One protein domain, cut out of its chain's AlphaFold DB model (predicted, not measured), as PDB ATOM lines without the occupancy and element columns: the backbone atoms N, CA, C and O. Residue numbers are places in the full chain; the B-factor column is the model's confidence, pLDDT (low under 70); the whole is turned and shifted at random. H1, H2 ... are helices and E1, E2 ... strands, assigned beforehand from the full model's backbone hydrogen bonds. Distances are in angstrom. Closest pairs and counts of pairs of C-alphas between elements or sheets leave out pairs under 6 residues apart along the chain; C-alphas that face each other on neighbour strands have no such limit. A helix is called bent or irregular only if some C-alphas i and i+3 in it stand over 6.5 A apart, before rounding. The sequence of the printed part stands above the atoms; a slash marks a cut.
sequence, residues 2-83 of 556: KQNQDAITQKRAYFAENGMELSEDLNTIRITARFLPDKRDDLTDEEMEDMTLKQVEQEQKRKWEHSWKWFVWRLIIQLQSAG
ATOM      1  N   LYS A   2      -7.700  76.889 -53.254       38.88
ATOM      2  CA  LYS A   2      -6.350  77.105 -53.838       38.88
ATOM      3  C   LYS A   2      -5.170  77.210 -52.845       38.88
ATOM      4  O   LYS A   2      -4.029  77.251 -53.277       38.88
ATOM      5  N   GLN A   3      -5.417  77.293 -51.538       42.88
ATOM      6  CA  GLN A   3      -4.407  77.721 -50.554       42.88
ATOM      7  C   GLN A   3      -3.610  76.599 -49.865       42.88
ATOM      8  O   GLN A   3      -2.874  76.898 -48.935       42.88
ATOM      9  N   ASN A   4      -3.721  75.329 -50.276       58.12
ATOM     10  CA  ASN A   4      -2.858  74.291 -49.693       58.12
ATOM     11  C   ASN A   4      -2.667  73.070 -50.613       58.12
ATOM     12  O   ASN A   4      -3.062  71.953 -50.276       58.12
ATOM     13  N   GLN A   5      -2.113  73.296 -51.810       61.91
ATOM     14  CA  GLN A   5      -1.822  72.229 -52.781       61.91
ATOM     15  C   GLN A   5      -0.903  71.145 -52.186       61.91
ATOM     16  O   GLN A   5      -1.079  69.960 -52.473       61.91
ATOM     17  N   ASP A   6       0.005  71.530 -51.288       60.25
ATOM     18  CA  ASP A   6       0.912  70.614 -50.592       60.25
ATOM     19  C   ASP A   6       0.160  69.691 -49.629       60.25
ATOM     20  O   ASP A   6       0.364  68.479 -49.655       60.25
ATOM     21  N   ALA A   7      -0.788  70.219 -48.847       58.31
ATOM     22  CA  ALA A   7      -1.628  69.394 -47.978       58.31
ATOM     23  C   ALA A   7      -2.535  68.434 -48.770       58.31
ATOM     24  O   ALA A   7      -2.794  67.318 -48.320       58.31
ATOM     25  N   ILE A   8      -3.014  68.843 -49.952       64.06
ATOM     26  CA  ILE A   8      -3.792  67.968 -50.845       64.06
ATOM     27  C   ILE A   8      -2.908  66.838 -51.379       64.06
ATOM     28  O   ILE A   8      -3.306  65.676 -51.328       64.06
ATOM     29  N   THR A   9      -1.703  67.168 -51.838       69.12
ATOM     30  CA  THR A   9      -0.729  66.197 -52.355       69.12
ATOM     31  C   THR A   9      -0.313  65.195 -51.279       69.12
ATOM     32  O   THR A   9      -0.371  63.992 -51.517       69.12
ATOM     33  N   GLN A  10       0.009  65.667 -50.069       68.50
ATOM     34  CA  GLN A  10       0.319  64.805 -48.924       68.50
ATOM     35  C   GLN A  10      -0.848  63.878 -48.572       68.50
ATOM     36  O   GLN A  10      -0.641  62.691 -48.326       68.50
ATOM     37  N   LYS A  11      -2.086  64.392 -48.591       67.88
ATOM     38  CA  LYS A  11      -3.276  63.578 -48.325       67.88
ATOM     39  C   LYS A  11      -3.446  62.498 -49.397       67.88
ATOM     40  O   LYS A  11      -3.633  61.341 -49.046       67.88
ATOM     41  N   ARG A  12      -3.329  62.836 -50.686       73.12
ATOM     42  CA  ARG A  12      -3.407  61.851 -51.781       73.12
ATOM     43  C   ARG A  12      -2.319  60.780 -51.682       73.12
ATOM     44  O   ARG A  12      -2.644  59.609 -51.835       73.12
ATOM     45  N   ALA A  13      -1.078  61.159 -51.372       74.44
ATOM     46  CA  ALA A  13       0.018  60.209 -51.166       74.44
ATOM     47  C   ALA A  13      -0.287  59.233 -50.017       74.44
ATOM     48  O   ALA A  13      -0.168  58.024 -50.186       74.44
ATOM     49  N   TYR A  14      -0.793  59.748 -48.892       72.56
ATOM     50  CA  TYR A  14      -1.214  58.923 -47.761       72.56
ATOM     51  C   TYR A  14      -2.320  57.916 -48.129       72.56
ATOM     52  O   TYR A  14      -2.248  56.754 -47.730       72.56
ATOM     53  N   PHE A  15      -3.332  58.324 -48.906       72.38
ATOM     54  CA  PHE A  15      -4.372  57.401 -49.387       72.38
ATOM     55  C   PHE A  15      -3.799  56.339 -50.327       72.38
ATOM     56  O   PHE A  15      -4.093  55.157 -50.144       72.38
ATOM     57  N   ALA A  16      -2.937  56.742 -51.263       78.50
ATOM     58  CA  ALA A  16      -2.320  55.835 -52.226       78.50
ATOM     59  C   ALA A  16      -1.495  54.738 -51.532       78.50
ATOM     60  O   ALA A  16      -1.639  53.561 -51.859       78.50
ATOM     61  N   GLU A  17      -0.710  55.091 -50.506       79.19
ATOM     62  CA  GLU A  17       0.053  54.134 -49.687       79.19
ATOM     63  C   GLU A  17      -0.835  53.120 -48.942       79.19
ATOM     64  O   GLU A  17      -0.384  52.027 -48.601       79.19
ATOM     65  N   ASN A  18      -2.106  53.458 -48.708       71.62
ATOM     66  CA  ASN A  18      -3.083  52.609 -48.027       71.62
ATOM     67  C   ASN A  18      -4.081  51.940 -48.996       71.62
ATOM     68  O   ASN A  18      -5.103  51.419 -48.548       71.62
ATOM     69  N   GLY A  19      -3.800  51.936 -50.305       79.56
ATOM     70  CA  GLY A  19      -4.654  51.297 -51.312       79.56
ATOM     71  C   GLY A  19      -5.970  52.038 -51.549       79.56
ATOM     72  O   GLY A  19      -7.032  51.426 -51.661       79.56
ATOM     73  N   MET A  20      -5.934  53.367 -51.564       83.00
ATOM     74  CA  MET A  20      -7.080  54.200 -51.916       83.00
ATOM     75  C   MET A  20      -6.643  55.337 -52.834       83.00
ATOM     76  O   MET A  20      -5.558  55.893 -52.693       83.00
ATOM     77  N   GLU A  21      -7.525  55.740 -53.736       83.00
ATOM     78  CA  GLU A  21      -7.326  56.896 -54.603       83.00
ATOM     79  C   GLU A  21      -8.377  57.952 -54.270       83.00
ATOM     80  O   GLU A  21      -9.558  57.654 -54.101       83.00
ATOM     81  N   LEU A  22      -7.942  59.203 -54.147       76.19
ATOM     82  CA  LEU A  22      -8.816  60.332 -53.852       76.19
ATOM     83  C   LEU A  22      -8.929  61.202 -55.106       76.19
ATOM     84  O   LEU A  22      -7.901  61.606 -55.659       76.19
ATOM     85  N   SER A  23     -10.161  61.490 -55.533       75.81
ATOM     86  CA  SER A  23     -10.446  62.296 -56.726       75.81
ATOM     87  C   SER A  23      -9.827  63.692 -56.654       75.81
ATOM     88  O   SER A  23      -9.419  64.181 -55.592       75.81
ATOM     89  N   GLU A  24      -9.759  64.379 -57.799       73.19
ATOM     90  CA  GLU A  24      -9.114  65.686 -57.844       73.19
ATOM     91  C   GLU A  24      -9.796  66.733 -56.955       73.19
ATOM     92  O   GLU A  24      -9.131  67.497 -56.248       73.19
ATOM     93  N   ASP A  25     -11.124  66.715 -56.954       70.56
ATOM     94  CA  ASP A  25     -11.992  67.580 -56.161       70.56
ATOM     95  C   ASP A  25     -12.178  67.103 -54.711       70.56
ATOM     96  O   ASP A  25     -12.819  67.792 -53.916       70.56
ATOM     97  N   LEU A  26     -11.568  65.964 -54.352       68.00
ATOM     98  CA  LEU A  26     -11.642  65.311 -53.043       68.00
ATOM     99  C   LEU A  26     -13.064  64.866 -52.655       68.00
ATOM    100  O   LEU A  26     -13.308  64.613 -51.472       68.00
ATOM    101  N   ASN A  27     -13.985  64.779 -53.624       72.00
ATOM    102  CA  ASN A  27     -15.374  64.381 -53.395       72.00
ATOM    103  C   ASN A  27     -15.616  62.867 -53.501       72.00
ATOM    104  O   ASN A  27     -16.644  62.393 -53.012       72.00
ATOM    105  N   THR A  28     -14.671  62.113 -54.063       77.94
ATOM    106  CA  THR A  28     -14.808  60.672 -54.299       77.94
ATOM    107  C   THR A  28     -13.573  59.927 -53.795       77.94
ATOM    108  O   THR A  28     -12.440  60.301 -54.108       77.94
ATOM    109  N   ILE A  29     -13.785  58.862 -53.017       82.50
ATOM    110  CA  ILE A  29     -12.742  57.887 -52.658       82.50
ATOM    111  C   ILE A  29     -12.973  56.612 -53.455       82.50
ATOM    112  O   ILE A  29     -14.055  56.030 -53.389       82.50
ATOM    113  N   ARG A  30     -11.931  56.146 -54.139       85.75
ATOM    114  CA  ARG A  30     -11.871  54.840 -54.789       85.75
ATOM    115  C   ARG A  30     -11.036  53.885 -53.952       85.75
ATOM    116  O   ARG A  30      -9.890  54.191 -53.631       85.75
ATOM    117  N   ILE A  31     -11.595  52.738 -53.586       86.19
ATOM    118  CA  ILE A  31     -10.860  51.708 -52.844       86.19
ATOM    119  C   ILE A  31     -10.175  50.767 -53.839       86.19
ATOM    120  O   ILE A  31     -10.841  50.139 -54.658       86.19
ATOM    121  N   THR A  32      -8.853  50.638 -53.720       85.00
ATOM    122  CA  THR A  32      -8.017  49.704 -54.498       85.00
ATOM    123  C   THR A  32      -7.310  48.663 -53.611       85.00
ATOM    124  O   THR A  32      -6.599  47.783 -54.105       85.00
ATOM    125  N   ALA A  33      -7.501  48.746 -52.289       80.50
ATOM    126  CA  ALA A  33      -6.859  47.916 -51.279       80.50
ATOM    127  C   ALA A  33      -7.263  46.441 -51.394       80.50
ATOM    128  O   ALA A  33      -8.436  46.082 -51.304       80.50
ATOM    129  N   ARG A  34      -6.266  45.558 -51.498       79.94
ATOM    130  CA  ARG A  34      -6.480  44.108 -51.573       79.94
ATOM    131  C   ARG A  34      -6.375  43.467 -50.194       79.94
ATOM    132  O   ARG A  34      -5.435  43.744 -49.449       79.94
ATOM    133  N   PHE A  35      -7.315  42.578 -49.881       82.38
ATOM    134  CA  PHE A  35      -7.203  41.709 -48.717       82.38
ATOM    135  C   PHE A  35      -6.085  40.686 -48.949       82.38
ATOM    136  O   PHE A  35      -6.051  40.016 -49.982       82.38
ATOM    137  N   LEU A  36      -5.165  40.602 -47.989       79.56
ATOM    138  CA  LEU A  36      -4.062  39.648 -47.960       79.56
ATOM    139  C   LEU A  36      -4.058  39.003 -46.567       79.56
ATOM    140  O   LEU A  36      -3.648  39.674 -45.613       79.56
ATOM    141  N   PRO A  37      -4.565  37.768 -46.421       76.75
ATOM    142  CA  PRO A  37      -4.562  37.080 -45.137       76.75
ATOM    143  C   PRO A  37      -3.129  36.787 -44.667       76.75
ATOM    144  O   PRO A  37      -2.201  36.679 -45.475       76.75
ATOM    145  N   ASP A  38      -2.935  36.680 -43.351       76.12
ATOM    146  CA  ASP A  38      -1.660  36.233 -42.794       76.12
ATOM    147  C   ASP A  38      -1.433  34.765 -43.170       76.12
ATOM    148  O   ASP A  38      -2.261  33.915 -42.858       76.12
ATOM    149  N   LYS A  39      -0.292  34.450 -43.794       77.25
ATOM    150  CA  LYS A  39       0.055  33.069 -44.172       77.25
ATOM    151  C   LYS A  39       0.085  32.109 -42.980       77.25
ATOM    152  O   LYS A  39      -0.018  30.904 -43.155       77.25
ATOM    153  N   ARG A  40       0.259  32.623 -41.757       76.62
ATOM    154  CA  ARG A  40       0.194  31.817 -40.525       76.62
ATOM    155  C   ARG A  40      -1.216  31.304 -40.220       76.62
ATOM    156  O   ARG A  40      -1.344  30.375 -39.430       76.62
ATOM    157  N   ASP A  41      -2.234  31.912 -40.823       77.00
ATOM    158  CA  ASP A  41      -3.635  31.512 -40.710       77.00
ATOM    159  C   ASP A  41      -4.031  30.509 -41.819       77.00
ATOM    160  O   ASP A  41      -5.191  30.108 -41.897       77.00
ATOM    161  N   ASP A  42      -3.107  30.086 -42.685       84.38
ATOM    162  CA  ASP A  42      -3.381  29.053 -43.687       84.38
ATOM    163  C   ASP A  42      -3.479  27.663 -43.027       84.38
ATOM    164  O   ASP A  42      -2.837  27.386 -42.006       84.38
ATOM    165  N   LEU A  43      -4.339  26.797 -43.566       83.25
ATOM    166  CA  LEU A  43      -4.391  25.389 -43.184       83.25
ATOM    167  C   LEU A  43      -3.117  24.682 -43.651       83.25
ATOM    168  O   LEU A  43      -2.652  24.895 -44.770       83.25
ATOM    169  N   THR A  44      -2.550  23.844 -42.788       85.75
ATOM    170  CA  THR A  44      -1.434  22.973 -43.168       85.75
ATOM    171  C   THR A  44      -1.947  21.749 -43.920       85.75
ATOM    172  O   THR A  44      -3.100  21.350 -43.764       85.75
ATOM    173  N   ASP A  45      -1.076  21.111 -44.706       86.00
ATOM    174  CA  ASP A  45      -1.416  19.862 -45.405       86.00
ATOM    175  C   ASP A  45      -1.916  18.779 -44.431       86.00
ATOM    176  O   ASP A  45      -2.867  18.068 -44.737       86.00
ATOM    177  N   GLU A  46      -1.339  18.727 -43.225       86.25
ATOM    178  CA  GLU A  46      -1.736  17.822 -42.136       86.25
ATOM    179  C   GLU A  46      -3.144  18.131 -41.592       86.25
ATOM    180  O   GLU A  46      -3.905  17.220 -41.288       86.25
ATOM    181  N   GLU A  47      -3.539  19.406 -41.498       82.56
ATOM    182  CA  GLU A  47      -4.899  19.776 -41.076       82.56
ATOM    183  C   GLU A  47      -5.944  19.439 -42.152       82.56
ATOM    184  O   GLU A  47      -7.096  19.176 -41.813       82.56
ATOM    185  N   MET A  48      -5.560  19.441 -43.433       88.50
ATOM    186  CA  MET A  48      -6.462  19.180 -44.562       88.50
ATOM    187  C   MET A  48      -6.630  17.692 -44.896       88.50
ATOM    188  O   MET A  48      -7.571  17.355 -45.615       88.50
ATOM    189  N   GLU A  49      -5.751  16.816 -44.402       87.88
ATOM    190  CA  GLU A  49      -5.619  15.419 -44.849       87.88
ATOM    191  C   GLU A  49      -6.927  14.611 -44.728       87.88
ATOM    192  O   GLU A  49      -7.281  13.862 -45.639       87.88
ATOM    193  N   ASP A  50      -7.704  14.853 -43.666       87.94
ATOM    194  CA  ASP A  50      -8.981  14.176 -43.388       87.94
ATOM    195  C   ASP A  50     -10.226  15.027 -43.722       87.94
ATOM    196  O   ASP A  50     -11.360  14.671 -43.377       87.94
ATOM    197  N   MET A  51     -10.053  16.176 -44.382       88.19
ATOM    198  CA  MET A  51     -11.134  17.123 -44.659       88.19
ATOM    199  C   MET A  51     -11.618  17.032 -46.110       88.19
ATOM    200  O   MET A  51     -10.849  16.975 -47.065       88.19
ATOM    201  N   THR A  52     -12.932  17.105 -46.315       91.75
ATOM    202  CA  THR A  52     -13.491  17.330 -47.658       91.75
ATOM    203  C   THR A  52     -13.156  18.739 -48.154       91.75
ATOM    204  O   THR A  52     -13.020  19.662 -47.354       91.75
ATOM    205  N   LEU A  53     -13.131  18.952 -49.476       87.56
ATOM    206  CA  LEU A  53     -12.868  20.273 -50.073       87.56
ATOM    207  C   LEU A  53     -13.756  21.381 -49.471       87.56
ATOM    208  O   LEU A  53     -13.276  22.454 -49.121       87.56
ATOM    209  N   LYS A  54     -15.043  21.081 -49.256       84.81
ATOM    210  CA  LYS A  54     -15.997  22.014 -48.642       84.81
ATOM    211  C   LYS A  54     -15.650  22.341 -47.183       84.81
ATOM    212  O   LYS A  54     -15.860  23.468 -46.745       84.81
ATOM    213  N   GLN A  55     -15.146  21.368 -46.423       82.94
ATOM    214  CA  GLN A  55     -14.691  21.586 -45.046       82.94
ATOM    215  C   GLN A  55     -13.400  22.405 -45.022       82.94
ATOM    216  O   GLN A  55     -13.299  23.314 -44.203       82.94
ATOM    217  N   VAL A  56     -12.452  22.134 -45.929       85.12
ATOM    218  CA  VAL A  56     -11.214  22.920 -46.071       85.12
ATOM    219  C   VAL A  56     -11.549  24.381 -46.362       85.12
ATOM    220  O   VAL A  56     -11.082  25.267 -45.655       85.12
ATOM    221  N   GLU A  57     -12.429  24.655 -47.329       81.25
ATOM    222  CA  GLU A  57     -12.870  26.020 -47.648       81.25
ATOM    223  C   GLU A  57     -13.514  26.731 -46.444       81.25
ATOM    224  O   GLU A  57     -13.232  27.901 -46.172       81.25
ATOM    225  N   GLN A  58     -14.374  26.028 -45.702       75.88
ATOM    226  CA  GLN A  58     -15.037  26.575 -44.517       75.88
ATOM    227  C   GLN A  58     -14.049  26.882 -43.390       75.88
ATOM    228  O   GLN A  58     -14.108  27.959 -42.793       75.88
ATOM    229  N   GLU A  59     -13.133  25.962 -43.110       80.12
ATOM    230  CA  GLU A  59     -12.160  26.101 -42.033       80.12
ATOM    231  C   GLU A  59     -11.074  27.126 -42.377       80.12
ATOM    232  O   GLU A  59     -10.683  27.925 -41.523       80.12
ATOM    233  N   GLN A  60     -10.670  27.211 -43.645       83.94
ATOM    234  CA  GLN A  60      -9.763  28.249 -44.123       83.94
ATOM    235  C   GLN A  60     -10.376  29.640 -43.939       83.94
ATOM    236  O   GLN A  60      -9.744  30.550 -43.395       83.94
ATOM    237  N   LYS A  61     -11.651  29.802 -44.317       77.00
ATOM    238  CA  LYS A  61     -12.399  31.044 -44.088       77.00
ATOM    239  C   LYS A  61     -12.498  31.378 -42.596       77.00
ATOM    240  O   LYS A  61     -12.391  32.548 -42.227       77.00
ATOM    241  N   ARG A  62     -12.664  30.365 -41.739       78.38
ATOM    242  CA  ARG A  62     -12.685  30.521 -40.276       78.38
ATOM    243  C   ARG A  62     -11.340  31.016 -39.740       78.38
ATOM    244  O   ARG A  62     -11.325  31.932 -38.919       78.38
ATOM    245  N   LYS A  63     -10.213  30.464 -40.204       79.75
ATOM    246  CA  LYS A  63      -8.879  30.937 -39.798       79.75
ATOM    247  C   LYS A  63      -8.615  32.372 -40.260       79.75
ATOM    248  O   LYS A  63      -8.131  33.188 -39.477       79.75
ATOM    249  N   TRP A  64      -9.030  32.725 -41.475       82.88
ATOM    250  CA  TRP A  64      -8.876  34.084 -42.002       82.88
ATOM    251  C   TRP A  64      -9.807  35.129 -41.371       82.88
ATOM    252  O   TRP A  64      -9.603  36.319 -41.606       82.88
ATOM    253  N   GLU A  65     -10.795  34.749 -40.554       79.31
ATOM    254  CA  GLU A  65     -11.763  35.685 -39.958       79.31
ATOM    255  C   GLU A  65     -11.076  36.817 -39.175       79.31
ATOM    256  O   GLU A  65     -11.474  37.982 -39.262       79.31
ATOM    257  N   HIS A  66     -10.011  36.502 -38.431       77.56
ATOM    258  CA  HIS A  66      -9.266  37.512 -37.683       77.56
ATOM    259  C   HIS A  66      -8.514  38.473 -38.611       77.56
ATOM    260  O   HIS A  66      -8.622  39.692 -38.456       77.56
ATOM    261  N   SER A  67      -7.806  37.921 -39.599       81.19
ATOM    262  CA  SER A  67      -7.119  38.684 -40.642       81.19
ATOM    263  C   SER A  67      -8.095  39.591 -41.409       81.19
ATOM    264  O   SER A  67      -7.794  40.764 -41.637       81.19
ATOM    265  N   TRP A  68      -9.296  39.098 -41.733       83.75
ATOM    266  CA  TRP A  68     -10.365  39.866 -42.378       83.75
ATOM    267  C   TRP A  68     -10.846  41.023 -41.502       83.75
ATOM    268  O   TRP A  68     -10.828  42.173 -41.940       83.75
ATOM    269  N   LYS A  69     -11.189  40.756 -40.235       79.19
ATOM    270  CA  LYS A  69     -11.584  41.797 -39.268       79.19
ATOM    271  C   LYS A  69     -10.512  42.876 -39.132       79.19
ATOM    272  O   LYS A  69     -10.833  44.062 -39.076       79.19
ATOM    273  N   TRP A  70      -9.239  42.487 -39.111       80.75
ATOM    274  CA  TRP A  70      -8.128  43.431 -39.025       80.75
ATOM    275  C   TRP A  70      -7.951  44.259 -40.303       80.75
ATOM    276  O   TRP A  70      -7.731  45.469 -40.223       80.75
ATOM    277  N   PHE A  71      -8.097  43.641 -41.479       84.12
ATOM    278  CA  PHE A  71      -8.115  44.343 -42.762       84.12
ATOM    279  C   PHE A  71      -9.244  45.379 -42.821       84.12
ATOM    280  O   PHE A  71      -8.970  46.554 -43.070       84.12
ATOM    281  N   VAL A  72     -10.478  44.967 -42.512       81.44
ATOM    282  CA  VAL A  72     -11.658  45.843 -42.478       81.44
ATOM    283  C   VAL A  72     -11.452  46.983 -41.482       81.44
ATOM    284  O   VAL A  72     -11.651  48.142 -41.832       81.44
ATOM    285  N   TRP A  73     -10.962  46.696 -40.273       80.38
ATOM    286  CA  TRP A  73     -10.655  47.718 -39.271       80.38
ATOM    287  C   TRP A  73      -9.650  48.761 -39.770       80.38
ATOM    288  O   TRP A  73      -9.877  49.961 -39.608       80.38
ATOM    289  N   ARG A  74      -8.545  48.323 -40.394       78.19
ATOM    290  CA  ARG A  74      -7.560  49.250 -40.963       78.19
ATOM    291  C   ARG A  74      -8.185  50.098 -42.060       78.19
ATOM    292  O   ARG A  74      -8.032  51.313 -42.012       78.19
ATOM    293  N   LEU A  75      -8.911  49.486 -42.995       79.56
ATOM    294  CA  LEU A  75      -9.601  50.197 -44.073       79.56
ATOM    295  C   LEU A  75     -10.573  51.251 -43.517       79.56
ATOM    296  O   LEU A  75     -10.510  52.412 -43.915       79.56
ATOM    297  N   ILE A  76     -11.404  50.880 -42.540       75.88
ATOM    298  CA  ILE A  76     -12.355  51.785 -41.881       75.88
ATOM    299  C   ILE A  76     -11.634  52.946 -41.191       75.88
ATOM    300  O   ILE A  76     -12.054  54.087 -41.354       75.88
ATOM    301  N   ILE A  77     -10.534  52.704 -40.467       73.38
ATOM    302  CA  ILE A  77      -9.741  53.786 -39.855       73.38
ATOM    303  C   ILE A  77      -9.228  54.768 -40.902       73.38
ATOM    304  O   ILE A  77      -9.199  55.979 -40.657       73.38
ATOM    305  N   GLN A  78      -8.822  54.271 -42.067       74.25
ATOM    306  CA  GLN A  78      -8.350  55.140 -43.133       74.25
ATOM    307  C   GLN A  78      -9.486  55.951 -43.758       74.25
ATOM    308  O   GLN A  78      -9.345  57.161 -43.937       74.25
ATOM    309  N   LEU A  79     -10.644  55.331 -43.996       72.69
ATOM    310  CA  LEU A  79     -11.855  56.020 -44.453       72.69
ATOM    311  C   LEU A  79     -12.324  57.072 -43.429       72.69
ATOM    312  O   LEU A  79     -12.636  58.204 -43.798       72.69
ATOM    313  N   GLN A  80     -12.276  56.757 -42.132       66.56
ATOM    314  CA  GLN A  80     -12.525  57.689 -41.021       66.56
ATOM    315  C   GLN A  80     -11.515  58.842 -40.981       66.56
ATOM    316  O   GLN A  80     -11.872  59.970 -40.653       66.56
ATOM    317  N   SER A  81     -10.253  58.581 -41.321       61.00
ATOM    318  CA  SER A  81      -9.201  59.604 -41.378       61.00
ATOM    319  C   SER A  81      -9.310  60.479 -42.634       61.00
ATOM    320  O   SER A  81      -8.931  61.653 -42.613       61.00
ATOM    321  N   ALA A  82      -9.898  59.958 -43.716       54.00
ATOM    322  CA  ALA A  82     -10.382  60.759 -44.846       54.00
ATOM    323  C   ALA A  82     -11.515  61.692 -44.400       54.00
ATOM    324  O   ALA A  82     -11.511  62.873 -44.767       54.00
ATOM    325  N   GLY A  83     -12.364  61.087 -43.557       50.22
ATOM    326  CA  GLY A  83     -13.554  61.416 -42.766       50.22
ATOM    327  C   GLY A  83     -13.589  62.596 -41.784       50.22
ATOM    328  O   GLY A  83     -14.306  62.467 -40.800       50.22
TER     329      GLY A  83
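Overview. This is residues 2 to 83 of the 556 residues of the protein "Leucine-rich repeat domain-containing protein" of Clostridiaceae bacterium (UniProt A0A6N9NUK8). What shape is this? A thin rod: H1 and the hairpin E1-E2 lie at one end, residues 32 to 44 run to the other, and beyond H2 the long bent helix H3 folds back toward the hairpin. What makes it up? 82 residues are printed, mostly helix, extended, with radius of gyration of the C-alphas 18.6 A and spans 64 by 18 by 15 A.

Arrangement. How do the strands pair? E1, residues 20 to 22, and E2, residues 28 to 31, are an antiparallel hairpin; N 21 and O 30 are 2.8 A apart, within hydrogen-bond range. What about the helices? H1, residues 5 to 17, comes closest to E1 at the C-alphas of Arg 12 and Leu 22, 6.0 A. H2, residues 45 to 48, is too short for an O i to N i+4 pair; H3, residues 53 to 82, is one helix by its hydrogen bonds but bent, C-alphas 63 and 66 being 6.9 A apart, and its arms H3a, to residue 63, and H3b, from 66, stand at 51 degrees, a steep tilt. In H1, H3a and H3b every such pair is within range.

Along the chain. Where does H1 begin? C-alpha 5 is at (-1.822, 72.229, -52.781). Where does H3b end? C-alpha 82 is at (-10.382, 60.759, -44.846), after 24.4 A.

Size, cuts and confidence. Which link is long? E2 to H2, 13 residues. Where is confidence low? Residues 2 to 11, 26 and 80 to 83 are under 70; the printed part has no cut.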